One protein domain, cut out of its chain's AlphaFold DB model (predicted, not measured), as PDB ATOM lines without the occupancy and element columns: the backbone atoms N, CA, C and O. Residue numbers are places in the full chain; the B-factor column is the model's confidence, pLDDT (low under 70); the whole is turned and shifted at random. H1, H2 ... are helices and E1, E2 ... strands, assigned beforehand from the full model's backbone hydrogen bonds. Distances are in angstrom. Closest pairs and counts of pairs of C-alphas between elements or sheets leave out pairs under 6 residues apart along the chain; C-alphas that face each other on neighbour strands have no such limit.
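AT A GLANCE: This is residues 167 to 212 and 221 to 235 of the 502 residues of an uncharacterized protein of BD1-7 clade bacterium (UniProt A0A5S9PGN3). A small ribbon of two antiparallel strands, E1 and E2, lies beside helix H3, and helices H1 and H2 each pack on H3 while staying clear of each other. A long loop, residues 171 to 185, leads from the ribbon to H1. The printed part has 61 residues with three named helices and two named strands, in the order E1, H1, H2, H3, E2, and its class is mostly helix. It is compact, with a radius of gyration of the C-alphas of 10.7 A, and rounded, spanning 26 by 23 by 18 A.

HOW THE PARTS SIT: Strands E1, residues 167 to 170, and E2, residues 233 to 235, are antiparallel neighbours at 161 degrees. N 169 and O 234 are 2.9 A apart and N 234 and O 169 2.8 A, both within hydrogen-bond range. Helix H3, residues 221 to 229, comes closest to E2 at the C-alphas of Leu 227 and Val 233, 5.5 A apart. H1, residues 186 to 195, touches H3, the closest C-alphas being those of Ala 189 and Ala 225, 5.0 A apart. They run opposite ways at a steep tilt of 60 degrees. H2, residues 200 to 209, touches H3 through the C-alphas of Trp 203 and Thr 221, their closest, at 6.3 A. These two run the same way at a steep tilt of 49 degrees. H1 and H2 are apart. In H1, H2 and H3 every O i to N i+4 pair is within hydrogen-bond range.

IN THESE COORDINATES: E1 begins at C-alpha 167, (175.723, 139.968, 224.459), and measures 10.4 A; E2 measures 6.9 A and ends at C-alpha 235, (181.050, 140.296, 222.636). H1 measures 14.0 A, H2 14.3 A and H3 12.5 A, with H3 beginning at (180.235, 138.743, 208.143).

THE WHOLE: The C-alphas farthest apart, of Gln 178 and Thr 201, are 28.3 A apart. Residues 213 to 220 are not printed, and C-alphas 212 and 221 are 14.0 A apart across this cut. The link from E1 to H1 is long. The model's pLDDT is under 70 at residues 172 to 174 and 212.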
ATOM      1  N   THR A 167     176.065 138.556 224.605       81.94
ATOM      2  CA  THR A 167     175.723 139.968 224.459       81.94
ATOM      3  C   THR A 167     176.726 140.633 223.530       81.94
ATOM      4  O   THR A 167     177.928 140.390 223.623       81.94
ATOM      5  N   VAL A 168     176.225 141.475 222.627       81.94
ATOM      6  CA  VAL A 168     177.037 142.283 221.713       81.94
ATOM      7  C   VAL A 168     176.867 143.745 222.105       81.94
ATOM      8  O   VAL A 168     175.741 144.189 222.331       81.94
ATOM      9  N   GLY A 169     177.964 144.493 222.194       83.50
ATOM     10  CA  GLY A 169     177.936 145.918 222.508       83.50
ATOM     11  C   GLY A 169     178.904 146.726 221.653       83.50
ATOM     12  O   GLY A 169     179.868 146.198 221.101       83.50
ATOM     13  N   PHE A 170     178.634 148.026 221.537       84.12
ATOM     14  CA  PHE A 170     179.452 148.965 220.771       84.12
ATOM     15  C   PHE A 170     180.370 149.758 221.700       84.12
ATOM     16  O   PHE A 170     179.940 150.255 222.750       84.12
ATOM     17  N   SER A 171     181.635 149.904 221.303       73.25
ATOM     18  CA  SER A 171     182.586 150.765 222.000       73.25
ATOM     19  C   SER A 171     182.102 152.217 221.934       73.25
ATOM     20  O   SER A 171     181.885 152.738 220.842       73.25
ATOM     21  N   GLY A 172     181.927 152.867 223.086       68.56
ATOM     22  CA  GLY A 172     181.478 154.265 223.175       68.56
ATOM     23  C   GLY A 172     179.999 154.459 223.529       68.56
ATOM     24  O   GLY A 172     179.624 155.556 223.926       68.56
ATOM     25  N   HIS A 173     179.176 153.406 223.469       56.66
ATOM     26  CA  HIS A 173     177.772 153.443 223.920       56.66
ATOM     27  C   HIS A 173     177.500 152.587 225.164       56.66
ATOM     28  O   HIS A 173     176.444 152.708 225.778       56.66
ATOM     29  N   SER A 174     178.444 151.727 225.548       60.56
ATOM     30  CA  SER A 174     178.337 150.834 226.705       60.56
ATOM     31  C   SER A 174     179.719 150.542 227.283       60.56
ATOM     32  O   SER A 174     180.708 150.511 226.543       60.56
ATOM     33  N   GLU A 175     179.798 150.341 228.599       71.19
ATOM     34  CA  GLU A 175     181.038 149.937 229.261       71.19
ATOM     35  C   GLU A 175     181.387 148.500 228.852       71.19
ATOM     36  O   GLU A 175     180.557 147.592 228.945       71.19
ATOM     37  N   LYS A 176     182.605 148.298 228.338       74.38
ATOM     38  CA  LYS A 176     183.064 146.979 227.893       74.38
ATOM     39  C   LYS A 176     183.194 146.070 229.123       74.38
ATOM     40  O   LYS A 176     183.967 146.402 230.024       74.38
ATOM     41  N   PRO A 177     182.504 144.918 229.181       78.81
ATOM     42  CA  PRO A 177     182.604 144.031 230.327       78.81
ATOM     43  C   PRO A 177     184.023 143.467 230.433       78.81
ATOM     44  O   PRO A 177     184.669 143.181 229.424       78.81
ATOM     45  N   GLN A 178     184.486 143.235 231.664       74.81
ATOM     46  CA  GLN A 178     185.825 142.686 231.932       74.81
ATOM     47  C   GLN A 178     186.074 141.325 231.256       74.81
ATOM     48  O   GLN A 178     187.220 140.963 231.015       74.81
ATOM     49  N   LYS A 179     185.009 140.579 230.931       82.50
ATOM     50  CA  LYS A 179     185.060 139.267 230.264       82.50
ATOM     51  C   LYS A 179     184.735 139.317 228.765       82.50
ATOM     52  O   LYS A 179     184.395 138.291 228.183       82.50
ATOM     53  N   ALA A 180     184.806 140.488 228.132       86.75
ATOM     54  CA  ALA A 180     184.600 140.584 226.693       86.75
ATOM     55  C   ALA A 180     185.658 139.776 225.926       86.75
ATOM     56  O   ALA A 180     186.858 139.903 226.172       86.75
ATOM     57  N   LYS A 181     185.206 138.990 224.951       89.06
ATOM     58  CA  LYS A 181     186.068 138.235 224.049       89.06
ATOM     59  C   LYS A 181     186.891 139.191 223.184       89.06
ATOM     60  O   LYS A 181     186.377 140.179 222.657       89.06
ATOM     61  N   THR A 182     188.176 138.888 223.043       89.38
ATOM     62  CA  THR A 182     189.125 139.626 222.203       89.38
ATOM     63  C   THR A 182     189.510 138.786 220.994       89.38
ATOM     64  O   THR A 182     189.807 137.600 221.138       89.38
ATOM     65  N   PHE A 183     189.538 139.407 219.820       93.00
ATOM     66  CA  PHE A 183     189.921 138.764 218.566       93.00
ATOM     67  C   PHE A 183     191.216 139.391 218.061       93.00
ATOM     68  O   PHE A 183     191.300 140.612 217.950       93.00
ATOM     69  N   HIS A 184     192.223 138.564 217.785       89.38
ATOM     70  CA  HIS A 184     193.553 139.033 217.382       89.38
ATOM     71  C   HIS A 184     193.734 139.042 215.859       89.38
ATOM     72  O   HIS A 184     194.664 139.667 215.355       89.38
ATOM     73  N   SER A 185     192.839 138.381 215.119       92.69
ATOM     74  CA  SER A 185     192.845 138.346 213.659       92.69
ATOM     75  C   SER A 185     191.421 138.331 213.087       92.69
ATOM     76  O   SER A 185     190.469 137.910 213.751       92.69
ATOM     77  N   ILE A 186     191.269 138.775 211.832       89.81
ATOM     78  CA  ILE A 186     189.989 138.709 211.101       89.81
ATOM     79  C   ILE A 186     189.555 137.249 210.907       89.81
ATOM     80  O   ILE A 186     188.361 136.963 210.931       89.81
ATOM     81  N   ALA A 187     190.508 136.323 210.752       90.00
ATOM     82  CA  ALA A 187     190.219 134.896 210.638       90.00
ATOM     83  C   ALA A 187     189.585 134.356 211.929       90.00
ATOM     84  O   ALA A 187     188.509 133.773 211.867       90.00
ATOM     85  N   ASP A 188     190.160 134.668 213.094       91.50
ATOM     86  CA  ASP A 188     189.633 134.238 214.400       91.50
ATOM     87  C   ASP A 188     188.216 134.785 214.645       91.50
ATOM     88  O   ASP A 188     187.352 134.111 215.212       91.50
ATOM     89  N   ALA A 189     187.978 136.035 214.231       92.94
ATOM     90  CA  ALA A 189     186.672 136.671 214.334       92.94
ATOM     91  C   ALA A 189     185.651 136.040 213.375       92.94
ATOM     92  O   ALA A 189     184.515 135.802 213.781       92.94
ATOM     93  N   ASN A 190     186.050 135.713 212.144       91.88
ATOM     94  CA  ASN A 190     185.196 135.023 211.177       91.88
ATOM     95  C   ASN A 190     184.851 133.601 211.622       91.88
ATOM     96  O   ASN A 190     183.681 133.232 211.581       91.88
ATOM     97  N   ASP A 191     185.827 132.829 212.098       88.50
ATOM     98  CA  ASP A 191     185.599 131.478 212.621       88.50
ATOM     99  C   ASP A 191     184.605 131.512 213.784       88.50
ATOM    100  O   ASP A 191     183.685 130.692 213.866       88.50
ATOM    101  N   TRP A 192     184.723 132.520 214.655       93.00
ATOM    102  CA  TRP A 192     183.749 132.723 215.714       93.00
ATOM    103  C   TRP A 192     182.370 133.119 215.177       93.00
ATOM    104  O   TRP A 192     181.400 132.475 215.566       93.00
ATOM    105  N   ILE A 193     182.258 134.096 214.274       88.81
ATOM    106  CA  ILE A 193     180.985 134.509 213.648       88.81
ATOM    107  C   ILE A 193     180.278 133.310 213.001       88.81
ATOM    108  O   ILE A 193     179.089 133.094 213.237       88.81
ATOM    109  N   ILE A 194     181.015 132.489 212.247       86.62
ATOM    110  CA  ILE A 194     180.499 131.276 211.599       86.62
ATOM    111  C   ILE A 194     180.035 130.263 212.653       86.62
ATOM    112  O   ILE A 194     178.961 129.675 212.508       86.62
ATOM    113  N   SER A 195     180.787 130.097 213.749       85.62
ATOM    114  CA  SER A 195     180.412 129.185 214.840       85.62
ATOM    115  C   SER A 195     179.102 129.558 215.540       85.62
ATOM    116  O   SER A 195     178.481 128.691 216.147       85.62
ATOM    117  N   GLN A 196     178.660 130.820 215.446       87.88
ATOM    118  CA  GLN A 196     177.403 131.263 216.056       87.88
ATOM    119  C   GLN A 196     176.164 130.774 215.299       87.88
ATOM    120  O   GLN A 196     175.073 130.817 215.857       87.88
ATOM    121  N   GLN A 197     176.309 130.330 214.042       85.44
ATOM    122  CA  GLN A 197     175.201 129.873 213.187       85.44
ATOM    123  C   GLN A 197     174.034 130.882 213.088       85.44
ATOM    124  O   GLN A 197     172.885 130.505 212.864       85.44
ATOM    125  N   LEU A 198     174.323 132.179 213.249       82.56
ATOM    126  CA  LEU A 198     173.332 133.251 213.148       82.56
ATOM    127  C   LEU A 198     173.130 133.664 211.682       82.56
ATOM    128  O   LEU A 198     174.101 133.686 210.920       82.56
ATOM    129  N   PRO A 199     171.895 134.015 211.273       78.94
ATOM    130  CA  PRO A 199     171.596 134.381 209.893       78.94
ATOM    131  C   PRO A 199     172.277 135.696 209.489       78.94
ATOM    132  O   PRO A 199     172.441 136.598 210.308       78.94
ATOM    133  N   ASP A 200     172.585 135.858 208.200       75.25
ATOM    134  CA  ASP A 200     173.210 137.075 207.650       75.25
ATOM    135  C   ASP A 200     172.447 138.367 207.982       75.25
ATOM    136  O   ASP A 200     173.054 139.428 208.138       75.25
ATOM    137  N   THR A 201     171.123 138.289 208.148       77.31
ATOM    138  CA  THR A 201     170.284 139.424 208.557       77.31
ATOM    139  C   THR A 201     170.664 139.968 209.933       77.31
ATOM    140  O   THR A 201     170.678 141.182 210.107       77.31
ATOM    141  N   TYR A 202     171.049 139.107 210.881       85.56
ATOM    142  CA  TYR A 202     171.524 139.520 212.205       85.56
ATOM    143  C   TYR A 202     172.802 140.365 212.096       85.56
ATOM    144  O   TYR A 202     172.901 141.450 212.675       85.56
ATOM    145  N   TRP A 203     173.759 139.909 211.284       85.00
ATOM    146  CA  TRP A 203     175.024 140.610 211.056       85.00
ATOM    147  C   TRP A 203     174.821 141.934 210.312       85.00
ATOM    148  O   TRP A 203     175.452 142.932 210.655       85.00
ATOM    149  N   GLN A 204     173.884 141.985 209.363       79.38
ATOM    150  CA  GLN A 204     173.491 143.228 208.692       79.38
ATOM    151  C   GLN A 204     172.869 144.245 209.657       79.38
ATOM    152  O   GLN A 204     173.180 145.437 209.589       79.38
ATOM    153  N   THR A 205     172.032 143.797 210.596       80.31
ATOM    154  CA  THR A 205     171.474 144.678 211.630       80.31
ATOM    155  C   THR A 205     172.571 145.238 212.533       80.31
ATOM    156  O   THR A 205     172.576 146.439 212.804       80.31
ATOM    157  N   LEU A 206     173.545 144.415 212.936       80.31
ATOM    158  CA  LEU A 206     174.694 144.867 213.726       80.31
ATOM    159  C   LEU A 206     175.560 145.889 212.982       80.31
ATOM    160  O   LEU A 206     175.952 146.896 213.571       80.31
ATOM    161  N   LEU A 207     175.823 145.675 211.691       82.50
ATOM    162  CA  LEU A 207     176.539 146.648 210.863       82.50
ATOM    163  C   LEU A 207     175.793 147.973 210.777       82.50
ATOM    164  O   LEU A 207     176.394 149.024 210.996       82.50
ATOM    165  N   THR A 208     174.487 147.915 210.523       79.44
ATOM    166  CA  THR A 208     173.629 149.105 210.464       79.44
ATOM    167  C   THR A 208     173.675 149.877 211.785       79.44
ATOM    168  O   THR A 208     173.859 151.091 211.782       79.44
ATOM    169  N   ALA A 209     173.593 149.177 212.919       73.12
ATOM    170  CA  ALA A 209     173.646 149.783 214.249       73.12
ATOM    171  C   ALA A 209     175.029 150.357 214.614       73.12
ATOM    172  O   ALA A 209     175.117 151.273 215.428       73.12
ATOM    173  N   SER A 210     176.108 149.859 214.001       75.88
ATOM    174  CA  SER A 210     177.474 150.330 214.262       75.88
ATOM    175  C   SER A 210     177.775 151.730 213.715       75.88
ATOM    176  O   SER A 210     178.834 152.275 214.026       75.88
ATOM    177  N   ASN A 211     176.904 152.286 212.855       72.38
ATOM    178  CA  ASN A 211     177.113 153.547 212.125       72.38
ATOM    179  C   ASN A 211     178.483 153.652 211.416       72.38
ATOM    180  O   ASN A 211     178.954 154.750 211.115       72.38
ATOM    181  N   THR A 212     179.149 152.526 211.150       65.62
ATOM    182  CA  THR A 212     180.475 152.525 210.531       65.62
ATOM    183  C   THR A 212     180.319 152.455 209.018       65.62
ATOM    184  O   THR A 212     179.636 151.574 208.500       65.62
ATOM    185  N   THR A 221     179.428 139.484 207.165       83.12
ATOM    186  CA  THR A 221     180.235 138.743 208.143       83.12
ATOM    187  C   THR A 221     181.664 139.280 208.218       83.12
ATOM    188  O   THR A 221     182.136 139.610 209.305       83.12
ATOM    189  N   SER A 222     182.303 139.497 207.065       84.19
ATOM    190  CA  SER A 222     183.651 140.071 206.982       84.19
ATOM    191  C   SER A 222     183.732 141.477 207.585       84.19
ATOM    192  O   SER A 222     184.688 141.788 208.290       84.19
ATOM    193  N   ALA A 223     182.720 142.319 207.356       87.44
ATOM    194  CA  ALA A 223     182.694 143.667 207.918       87.44
ATOM    195  C   ALA A 223     182.511 143.656 209.451       87.44
ATOM    196  O   ALA A 223     183.131 144.454 210.151       87.44
ATOM    197  N   VAL A 224     181.717 142.727 210.001       88.06
ATOM    198  CA  VAL A 224     181.588 142.566 211.462       88.06
ATOM    199  C   VAL A 224     182.883 142.032 212.080       88.06
ATOM    200  O   VAL A 224     183.281 142.504 213.145       88.06
ATOM    201  N   ALA A 225     183.578 141.104 211.415       91.50
ATOM    202  CA  ALA A 225     184.862 140.583 211.885       91.50
ATOM    203  C   ALA A 225     185.907 141.695 212.062       91.50
ATOM    204  O   ALA A 225     186.605 141.740 213.076       91.50
ATOM    205  N   GLU A 226     185.967 142.644 211.129       88.69
ATOM    206  CA  GLU A 226     186.842 143.813 211.245       88.69
ATOM    207  C   GLU A 226     186.472 144.709 212.432       88.69
ATOM    208  O   GLU A 226     187.358 145.171 213.151       88.69
ATOM    209  N   LEU A 227     185.177 144.921 212.695       89.19
ATOM    210  CA  LEU A 227     184.725 145.692 213.859       89.19
ATOM    211  C   LEU A 227     185.087 145.016 215.190       89.19
ATOM    212  O   LEU A 227     185.429 145.713 216.149       89.19
ATOM    213  N   LEU A 228     185.032 143.683 215.245       91.00
ATOM    214  CA  LEU A 228     185.425 142.890 216.412       91.00
ATOM    215  C   LEU A 228     186.934 142.973 216.673       91.00
ATOM    216  O   LEU A 228     187.350 143.202 217.808       91.00
ATOM    217  N   VAL A 229     187.754 142.843 215.626       92.50
ATOM    218  CA  VAL A 229     189.222 142.949 215.723       92.50
ATOM    219  C   VAL A 229     189.654 144.375 216.058       92.50
ATOM    220  O   VAL A 229     190.533 144.580 216.889       92.50
ATOM    221  N   ALA A 230     188.991 145.382 215.481       88.94
ATOM    222  CA  ALA A 230     189.233 146.790 215.791       88.94
ATOM    223  C   ALA A 230     188.752 147.196 217.198       88.94
ATOM    224  O   ALA A 230     188.931 148.346 217.596       88.94
ATOM    225  N   GLY A 231     188.096 146.292 217.938       86.56
ATOM    226  CA  GLY A 231     187.544 146.558 219.266       86.56
ATOM    227  C   GLY A 231     186.376 147.548 219.271       86.56
ATOM    228  O   GLY A 231     186.004 148.031 220.341       86.56
ATOM    229  N   LYS A 232     185.799 147.846 218.098       86.06
ATOM    230  CA  LYS A 232     184.640 148.736 217.934       86.06
ATOM    231  C   LYS A 232     183.334 148.068 218.350       86.06
ATOM    232  O   LYS A 232     182.391 148.724 218.788       86.06
ATOM    233  N   VAL A 233     183.301 146.746 218.225       87.56
ATOM    234  CA  VAL A 233     182.254 145.875 218.748       87.56
ATOM    235  C   VAL A 233     182.910 144.912 219.728       87.56
ATOM    236  O   VAL A 233     184.006 144.411 219.482       87.56
ATOM    237  N   TRP A 234     182.252 144.658 220.851       89.31
ATOM    238  CA  TRP A 234     182.664 143.645 221.812       89.31
ATOM    239  C   TRP A 234     181.561 142.613 221.987       89.31
ATOM    240  O   TRP A 234     180.378 142.899 221.798       89.31
ATOM    241  N   VAL A 235     181.965 141.403 222.363       89.75
ATOM    242  CA  VAL A 235     181.050 140.296 222.636       89.75
ATOM    243  C   VAL A 235     181.389 139.703 223.992       89.75
ATOM    244  O   VAL A 235     182.566 139.556 224.312       89.75
TER     245      VAL A 235